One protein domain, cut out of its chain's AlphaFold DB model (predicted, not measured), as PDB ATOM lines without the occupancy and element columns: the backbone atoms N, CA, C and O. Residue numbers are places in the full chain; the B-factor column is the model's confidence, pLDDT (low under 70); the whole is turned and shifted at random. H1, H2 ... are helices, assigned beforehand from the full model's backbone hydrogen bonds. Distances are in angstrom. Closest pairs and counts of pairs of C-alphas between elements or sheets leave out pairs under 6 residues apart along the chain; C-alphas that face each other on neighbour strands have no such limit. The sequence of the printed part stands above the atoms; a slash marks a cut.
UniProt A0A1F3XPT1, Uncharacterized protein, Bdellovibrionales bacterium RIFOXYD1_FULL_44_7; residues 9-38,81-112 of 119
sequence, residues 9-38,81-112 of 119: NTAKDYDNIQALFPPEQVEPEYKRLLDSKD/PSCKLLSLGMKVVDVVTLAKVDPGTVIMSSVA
ATOM      1  N   ASN A   9      89.413 110.035 145.464       83.50
ATOM      2  CA  ASN A   9      88.900 110.905 144.396       83.50
ATOM      3  C   ASN A   9      89.581 112.270 144.364       83.50
ATOM      4  O   ASN A   9      89.407 113.008 143.400       83.50
ATOM      5  N   THR A  10      90.344 112.605 145.401       85.19
ATOM      6  CA  THR A  10      91.054 113.875 145.528       85.19
ATOM      7  C   THR A  10      92.515 113.639 145.880       85.19
ATOM      8  O   THR A  10      92.854 112.620 146.476       85.19
ATOM      9  N   ALA A  11      93.386 114.597 145.555       84.19
ATOM     10  CA  ALA A  11      94.795 114.519 145.934       84.19
ATOM     11  C   ALA A  11      94.966 114.383 147.456       84.19
ATOM     12  O   ALA A  11      95.755 113.578 147.936       84.19
ATOM     13  N   LYS A  12      94.105 115.071 148.211       85.19
ATOM     14  CA  LYS A  12      94.065 114.998 149.669       85.19
ATOM     15  C   LYS A  12      93.736 113.598 150.195       85.19
ATOM     16  O   LYS A  12      94.189 113.243 151.277       85.19
ATOM     17  N   ASP A  13      92.958 112.796 149.467       86.06
ATOM     18  CA  ASP A  13      92.693 111.410 149.871       86.06
ATOM     19  C   ASP A  13      93.976 110.577 149.838       86.06
ATOM     20  O   ASP A  13      94.196 109.775 150.744       86.06
ATOM     21  N   TYR A  14      94.838 110.813 148.846       85.25
ATOM     22  CA  TYR A  14      96.150 110.177 148.729       85.25
ATOM     23  C   TYR A  14      97.103 110.628 149.849       85.25
ATOM     24  O   TYR A  14      97.726 109.785 150.498       85.25
ATOM     25  N   ASP A  15      97.115 111.925 150.177       85.94
ATOM     26  CA  ASP A  15      97.870 112.449 151.326       85.94
ATOM     27  C   ASP A  15      97.399 111.814 152.646       85.94
ATOM     28  O   ASP A  15      98.196 111.401 153.492       85.94
ATOM     29  N   ASN A  16      96.078 111.688 152.819       87.00
ATOM     30  CA  ASN A  16      95.479 111.110 154.016       87.00
ATOM     31  C   ASN A  16      95.831 109.628 154.165       87.00
ATOM     32  O   ASN A  16      96.149 109.197 155.274       87.00
ATOM     33  N   ILE A  17      95.767 108.834 153.088       87.56
ATOM     34  CA  ILE A  17      96.110 107.411 153.201       87.56
ATOM     35  C   ILE A  17      97.594 107.213 153.482       87.56
ATOM     36  O   ILE A  17      97.942 106.346 154.277       87.56
ATOM     37  N   GLN A  18      98.454 108.054 152.909       85.81
ATOM     38  CA  GLN A  18      99.887 107.997 153.147       85.81
ATOM     39  C   GLN A  18     100.245 108.328 154.602       85.81
ATOM     40  O   GLN A  18     101.171 107.741 155.155       85.81
ATOM     41  N   ALA A  19      99.501 109.238 155.237       85.44
ATOM     42  CA  ALA A  19      99.702 109.594 156.638       85.44
ATOM     43  C   ALA A  19      99.110 108.575 157.632       85.44
ATOM     44  O   ALA A  19      99.543 108.523 158.783       85.44
ATOM     45  N   LEU A  20      98.092 107.806 157.229       86.56
ATOM     46  CA  LEU A  20      97.276 106.993 158.143       86.56
ATOM     47  C   LEU A  20      97.458 105.478 157.990       86.56
ATOM     48  O   LEU A  20      97.091 104.744 158.909       86.56
ATOM     49  N   PHE A  21      97.978 105.002 156.858       86.69
ATOM     50  CA  PHE A  21      98.078 103.578 156.533       86.69
ATOM     51  C   PHE A  21      99.519 103.169 156.211       86.69
ATOM     52  O   PHE A  21     100.322 103.998 155.782       86.69
ATOM     53  N   PRO A  22      99.873 101.887 156.420       85.88
ATOM     54  CA  PRO A  22     101.200 101.391 156.086       85.88
ATOM     55  C   PRO A  22     101.451 101.438 154.566       85.88
ATOM     56  O   PRO A  22     100.508 101.258 153.788       85.88
ATOM     57  N   PRO A  23     102.717 101.596 154.129       83.38
ATOM     58  CA  PRO A  23     103.079 101.707 152.713       83.38
ATOM     59  C   PRO A  23     102.549 100.566 151.841       83.38
ATOM     60  O   PRO A  23     102.090 100.807 150.734       83.38
ATOM     61  N   GLU A  24     102.507  99.346 152.373       85.06
ATOM     62  CA  GLU A  24     102.027  98.139 151.685       85.06
ATOM     63  C   GLU A  24     100.583  98.260 151.165       85.06
ATOM     64  O   GLU A  24     100.220  97.622 150.179       85.06
ATOM     65  N   GLN A  25      99.751  99.082 151.814       84.31
ATOM     66  CA  GLN A  25      98.372  99.341 151.384       84.31
ATOM     67  C   GLN A  25      98.265 100.546 150.445       84.31
ATOM     68  O   GLN A  25      97.315 100.651 149.676       84.31
ATOM     69  N   VAL A  26      99.234 101.457 150.507       84.88
ATOM     70  CA  VAL A  26      99.215 102.745 149.810       84.88
ATOM     71  C   VAL A  26      99.914 102.658 148.447       84.88
ATOM     72  O   VAL A  26      99.414 103.189 147.457       84.88
ATOM     73  N   GLU A  27     101.037 101.942 148.369       84.94
ATOM     74  CA  GLU A  27     101.834 101.739 147.152       84.94
ATOM     75  C   GLU A  27     101.009 101.198 145.963       84.94
ATOM     76  O   GLU A  27     101.129 101.752 144.865       84.94
ATOM     77  N   PRO A  28     100.108 100.200 146.128       85.19
ATOM     78  CA  PRO A  28      99.282  99.705 145.025       85.19
ATOM     79  C   PRO A  28      98.348 100.763 144.425       85.19
ATOM     80  O   PRO A  28      98.062 100.718 143.229       85.19
ATOM     81  N   GLU A  29      97.875 101.724 145.222       86.38
ATOM     82  CA  GLU A  29      96.961 102.765 144.738       86.38
ATOM     83  C   GLU A  29      97.695 103.829 143.917       86.38
ATOM     84  O   GLU A  29      97.189 104.267 142.881       86.38
ATOM     85  N   TYR A  30      98.915 104.197 144.316       83.75
ATOM     86  CA  TYR A  30      99.778 105.048 143.493       83.75
ATOM     87  C   TYR A  30     100.233 104.330 142.220       83.75
ATOM     88  O   TYR A  30     100.264 104.932 141.147       83.75
ATOM     89  N   LYS A  31     100.500 103.021 142.296       83.50
ATOM     90  CA  LYS A  31     100.804 102.216 141.112       83.50
ATOM     91  C   LYS A  31      99.636 102.190 140.122       83.50
ATOM     92  O   LYS A  31      99.852 102.423 138.941       83.50
ATOM     93  N   ARG A  32      98.390 102.035 140.587       84.00
ATOM     94  CA  ARG A  32      97.196 102.137 139.723       84.00
ATOM     95  C   ARG A  32      97.064 103.495 139.026       84.00
ATOM     96  O   ARG A  32      96.612 103.553 137.882       84.00
ATOM     97  N   LEU A  33      97.449 104.590 139.690       83.12
ATOM     98  CA  LEU A  33      97.488 105.909 139.047       83.12
ATOM     99  C   LEU A  33      98.507 105.950 137.903       83.12
ATOM    100  O   LEU A  33      98.214 106.521 136.856       83.12
ATOM    101  N   LEU A  34      99.678 105.339 138.088       81.50
ATOM    102  CA  LEU A  34     100.707 105.262 137.049       81.50
ATOM    103  C   LEU A  34     100.310 104.319 135.912       81.50
ATOM    104  O   LEU A  34     100.517 104.658 134.754       81.50
ATOM    105  N   ASP A  35      99.696 103.180 136.224       81.06
ATOM    106  CA  ASP A  35      99.267 102.196 135.226       81.06
ATOM    107  C   ASP A  35      98.150 102.752 134.324       81.06
ATOM    108  O   ASP A  35      98.078 102.419 133.147       81.06
ATOM    109  N   SER A  36      97.300 103.637 134.857       79.94
ATOM    110  CA  SER A  36      96.235 104.311 134.092       79.94
ATOM    111  C   SER A  36      96.690 105.580 133.367       79.94
ATOM    112  O   SER A  36      95.864 106.262 132.761       79.94
ATOM    113  N   LYS A  37      97.981 105.936 133.431       82.00
ATOM    114  CA  LYS A  37      98.489 107.170 132.818       82.00
ATOM    115  C   LYS A  37      98.593 107.074 131.296       82.00
ATOM    116  O   LYS A  37      98.512 108.105 130.638       82.00
ATOM    117  N   ASP A  38      98.813 105.874 130.757       83.50
ATOM    118  CA  ASP A  38      99.064 105.647 129.335       83.50
ATOM    119  C   ASP A  38      97.880 104.919 128.692       83.50
ATOM    120  O   ASP A  38      97.346 103.955 129.240       83.50
ATOM    121  N   PRO A  81      94.978 112.086 128.439       76.56
ATOM    122  CA  PRO A  81      94.633 113.398 128.985       76.56
ATOM    123  C   PRO A  81      93.525 113.327 130.046       76.56
ATOM    124  O   PRO A  81      93.367 114.263 130.828       76.56
ATOM    125  N   SER A  82      92.766 112.230 130.087       78.88
ATOM    126  CA  SER A  82      91.729 111.957 131.079       78.88
ATOM    127  C   SER A  82      92.216 111.106 132.257       78.88
ATOM    128  O   SER A  82      91.423 110.794 133.151       78.88
ATOM    129  N   CYS A  83      93.512 110.761 132.306       82.62
ATOM    130  CA  CYS A  83      94.032 109.927 133.382       82.62
ATOM    131  C   CYS A  83      93.815 110.574 134.753       82.62
ATOM    132  O   CYS A  83      93.908 111.792 134.950       82.62
ATOM    133  N   LYS A  84      93.558 109.715 135.742       80.81
ATOM    134  CA  LYS A  84      93.240 110.151 137.101       80.81
ATOM    135  C   LYS A  84      94.389 110.931 137.740       80.81
ATOM    136  O   LYS A  84      94.161 111.841 138.521       80.81
ATOM    137  N   LEU A  85      95.626 110.626 137.364       83.25
ATOM    138  CA  LEU A  85      96.806 111.349 137.827       83.25
ATOM    139  C   LEU A  85      96.755 112.838 137.435       83.25
ATOM    140  O   LEU A  85      96.959 113.703 138.288       83.25
ATOM    141  N   LEU A  86      96.419 113.138 136.174       80.12
ATOM    142  CA  LEU A  86      96.283 114.514 135.691       80.12
ATOM    143  C   LEU A  86      95.044 115.205 136.270       80.12
ATOM    144  O   LEU A  86      95.130 116.374 136.645       80.12
ATOM    145  N   SER A  87      93.916 114.499 136.401       82.56
ATOM    146  CA  SER A  87      92.694 115.084 136.974       82.56
ATOM    147  C   SER A  87      92.835 115.439 138.458       82.56
ATOM    148  O   SER A  87      92.216 116.392 138.927       82.56
ATOM    149  N   LEU A  88      93.698 114.724 139.183       82.94
ATOM    150  CA  LEU A  88      94.076 115.034 140.562       82.94
ATOM    151  C   LEU A  88      95.128 116.152 140.671       82.94
ATOM    152  O   LEU A  88      95.441 116.573 141.783       82.94
ATOM    153  N   GLY A  89      95.680 116.634 139.551       81.50
ATOM    154  CA  GLY A  89      96.738 117.648 139.527       81.50
ATOM    155  C   GLY A  89      98.094 117.150 140.038       81.50
ATOM    156  O   GLY A  89      98.959 117.960 140.368       81.50
ATOM    157  N   MET A  90      98.289 115.832 140.123       80.44
ATOM    158  CA  MET A  90      99.544 115.230 140.570       80.44
ATOM    159  C   MET A  90     100.548 115.172 139.422       80.44
ATOM    160  O   MET A  90     100.182 114.954 138.267       80.44
ATOM    161  N   LYS A  91     101.839 115.329 139.722       79.19
ATOM    162  CA  LYS A  91     102.894 115.108 138.728       79.19
ATOM    163  C   LYS A  91     103.324 113.649 138.747       79.19
ATOM    164  O   LYS A  91     103.453 113.043 139.807       79.19
ATOM    165  N   VAL A  92     103.635 113.115 137.567       75.81
ATOM    166  CA  VAL A  92     104.120 111.734 137.412       75.81
ATOM    167  C   VAL A  92     105.356 111.485 138.283       75.81
ATOM    168  O   VAL A  92     105.401 110.486 138.987       75.81
ATOM    169  N   VAL A  93     106.313 112.420 138.315       73.56
ATOM    170  CA  VAL A  93     107.549 112.304 139.118       73.56
ATOM    171  C   VAL A  93     107.278 112.132 140.616       73.56
ATOM    172  O   VAL A  93     107.950 111.339 141.280       73.56
ATOM    173  N   ASP A  94     106.274 112.834 141.138       72.94
ATOM    174  CA  ASP A  94     105.936 112.784 142.557       72.94
ATOM    175  C   ASP A  94     105.323 111.415 142.881       72.94
ATOM    176  O   ASP A  94     105.757 110.732 143.806       72.94
ATOM    177  N   VAL A  95     104.393 110.946 142.042       77.12
ATOM    178  CA  VAL A  95     103.732 109.642 142.209       77.12
ATOM    179  C   VAL A  95     104.711 108.472 142.077       77.12
ATOM    180  O   VAL A  95     104.610 107.508 142.829       77.12
ATOM    181  N   VAL A  96     105.690 108.552 141.173       74.50
ATOM    182  CA  VAL A  96     106.742 107.528 141.014       74.50
ATOM    183  C   VAL A  96     107.578 107.388 142.283       74.50
ATOM    184  O   VAL A  96     107.810 106.274 142.752       74.50
ATOM    185  N   THR A  97     107.962 108.522 142.871       74.19
ATOM    186  CA  THR A  97     108.733 108.565 144.119       74.19
ATOM    187  C   THR A  97     107.937 107.957 145.277       74.19
ATOM    188  O   THR A  97     108.467 107.175 146.065       74.19
ATOM    189  N   LEU A  98     106.643 108.275 145.352       71.75
ATOM    190  CA  LEU A  98     105.730 107.802 146.397       71.75
ATOM    191  C   LEU A  98     105.374 106.319 146.259       71.75
ATOM    192  O   LEU A  98     105.233 105.624 147.262       71.75
ATOM    193  N   ALA A  99     105.277 105.821 145.028       67.31
ATOM    194  CA  ALA A  99     105.034 104.414 144.739       67.31
ATOM    195  C   ALA A  99     106.277 103.529 144.958       67.31
ATOM    196  O   ALA A  99     106.185 102.319 144.760       67.31
ATOM    197  N   LYS A 100     107.438 104.120 145.307       67.00
ATOM    198  CA  LYS A 100     108.761 103.461 145.335       67.00
ATOM    199  C   LYS A 100     109.043 102.632 144.079       67.00
ATOM    200  O   LYS A 100     109.765 101.639 144.118       67.00
ATOM    201  N   VAL A 101     108.447 103.028 142.960       57.91
ATOM    202  CA  VAL A 101     108.755 102.426 141.671       57.91
ATOM    203  C   VAL A 101     110.076 103.041 141.249       57.91
ATOM    204  O   VAL A 101     110.215 104.265 141.302       57.91
ATOM    205  N   ASP A 102     111.045 102.211 140.854       52.09
ATOM    206  CA  ASP A 102     112.315 102.715 140.341       52.09
ATOM    207  C   ASP A 102     112.038 103.803 139.295       52.09
ATOM    208  O   ASP A 102     111.326 103.535 138.318       52.09
ATOM    209  N   PRO A 103     112.578 105.025 139.464       46.94
ATOM    210  CA  PRO A 103     112.352 106.102 138.510       46.94
ATOM    211  C   PRO A 103     112.818 105.693 137.110       46.94
ATOM    212  O   PRO A 103     112.193 106.080 136.129       46.94
ATOM    213  N   GLY A 104     113.812 104.803 137.013       47.19
ATOM    214  CA  GLY A 104     114.189 104.145 135.764       47.19
ATOM    215  C   GLY A 104     113.002 103.498 135.048       47.19
ATOM    216  O   GLY A 104     112.811 103.763 133.877       47.19
ATOM    217  N   THR A 105     112.134 102.749 135.726       48.03
ATOM    218  CA  THR A 105     111.030 101.993 135.101       48.03
ATOM    219  C   THR A 105     109.930 102.883 134.512       48.03
ATOM    220  O   THR A 105     109.320 102.518 133.511       48.03
ATOM    221  N   VAL A 106     109.674 104.061 135.094       46.06
ATOM    222  CA  VAL A 106     108.600 104.965 134.629       46.06
ATOM    223  C   VAL A 106     109.123 106.035 133.684       46.06
ATOM    224  O   VAL A 106     108.442 106.386 132.720       46.06
ATOM    225  N   ILE A 107     110.353 106.502 133.911       45.62
ATOM    226  CA  ILE A 107     111.046 107.354 132.952       45.62
ATOM    227  C   ILE A 107     111.381 106.515 131.712       45.62
ATOM    228  O   ILE A 107     111.223 107.033 130.625       45.62
ATOM    229  N   MET A 108     111.645 105.202 131.804       42.81
ATOM    230  CA  MET A 108     111.796 104.348 130.618       42.81
ATOM    231  C   MET A 108     110.573 104.357 129.707       42.81
ATOM    232  O   MET A 108     110.773 104.237 128.516       42.81
ATOM    233  N   SER A 109     109.347 104.582 130.190       41.75
ATOM    234  CA  SER A 109     108.150 104.661 129.329       41.75
ATOM    235  C   SER A 109     107.964 106.013 128.624       41.75
ATOM    236  O   SER A 109     107.048 106.158 127.817       41.75
ATOM    237  N   SER A 110     108.783 107.026 128.924       40.75
ATOM    238  CA  SER A 110     108.696 108.341 128.262       40.75
ATOM    239  C   SER A 110     110.051 108.951 127.868       40.75
ATOM    240  O   SER A 110     110.077 109.842 127.029       40.75
ATOM    241  N   VAL A 111     111.166 108.462 128.413       44.38
ATOM    242  CA  VAL A 111     112.573 108.823 128.169       44.38
ATOM    243  C   VAL A 111     113.506 107.706 128.714       44.38
ATOM    244  O   VAL A 111     114.005 107.789 129.828       44.38
ATOM    245  N   ALA A 112     113.831 106.661 127.951       43.38
ATOM    246  CA  ALA A 112     115.108 105.948 128.150       43.38
ATOM    247  C   ALA A 112     115.591 105.399 126.809       43.38
ATOM    248  O   ALA A 112     114.958 104.535 126.213       43.38
TER     249      ALA A 112
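AT A GLANCE: This is residues 9 to 38 and 81 to 112 of the 119 residues of an uncharacterized protein of Bdellovibrionales bacterium RIFOXYD1_FULL_44_7 (UniProt A0A1F3XPT1). The long helix H2 has two shorter helices, H1 and H4, folded alongside it in the opposite sense, H1 near its first part and H4 farther along it. Little H3 sits by the far end of H2, and H5 makes a corner beyond H4. The printed part has 62 residues with five named helices, H1 to H5 in order, and no named strand; the class is all helix. It is compact, with a radius of gyration of the C-alphas of 11.4 A and spans of 35 by 24 by 14 A.

HOW THE PARTS SIT: H1, residues 11 to 20, is close to but not clearly touching H2, residues 23 to 35; their closest C-alphas, of Gln 18 and Val 26, are 6.3 A apart, at a shallow tilt of 23 degrees, opposite ways. H2, with residues 33 to 34 alone, only just touches H3, residues 84 to 87, with 3 pairs of C-alphas within 8 A, the closest those of Leu 33 and Leu 85 at 5.6 A. H2 touches H4, residues 92 to 98, at a shallow tilt of 16 degrees, opposite ways; their closest C-alphas, of Tyr 30 and Val 95, are 6.2 A apart. H4 and H5, residues 103 to 107, touch only at the corner, the closest C-alphas being those of Val 96 and Pro 103, 6.3 A. H1 and H4 are apart. Every O i to N i+4 pair is within hydrogen-bond range in H1, H4 and H5, and 7 of 9 in H2; H3 is too short for such a pair.

IN THESE COORDINATES: H1 begins at C-alpha 11 (94.795, 114.519, 145.934) and is 14.6 A long; H2 measures 17.9 A, H3 5.0 A and H4 9.9 A. H5, 5.8 A, ends at C-alpha 107 (111.046, 107.354, 132.952).

THE WHOLE: The C-alphas farthest apart, of Leu 20 and Ala 112, are 34.9 A apart. Residues 39 to 80 are not printed; C-alphas 38 and 81 are 8.9 A apart across the cut. The links printed whole are tight. Residues 99 to 112 have pLDDT under 70.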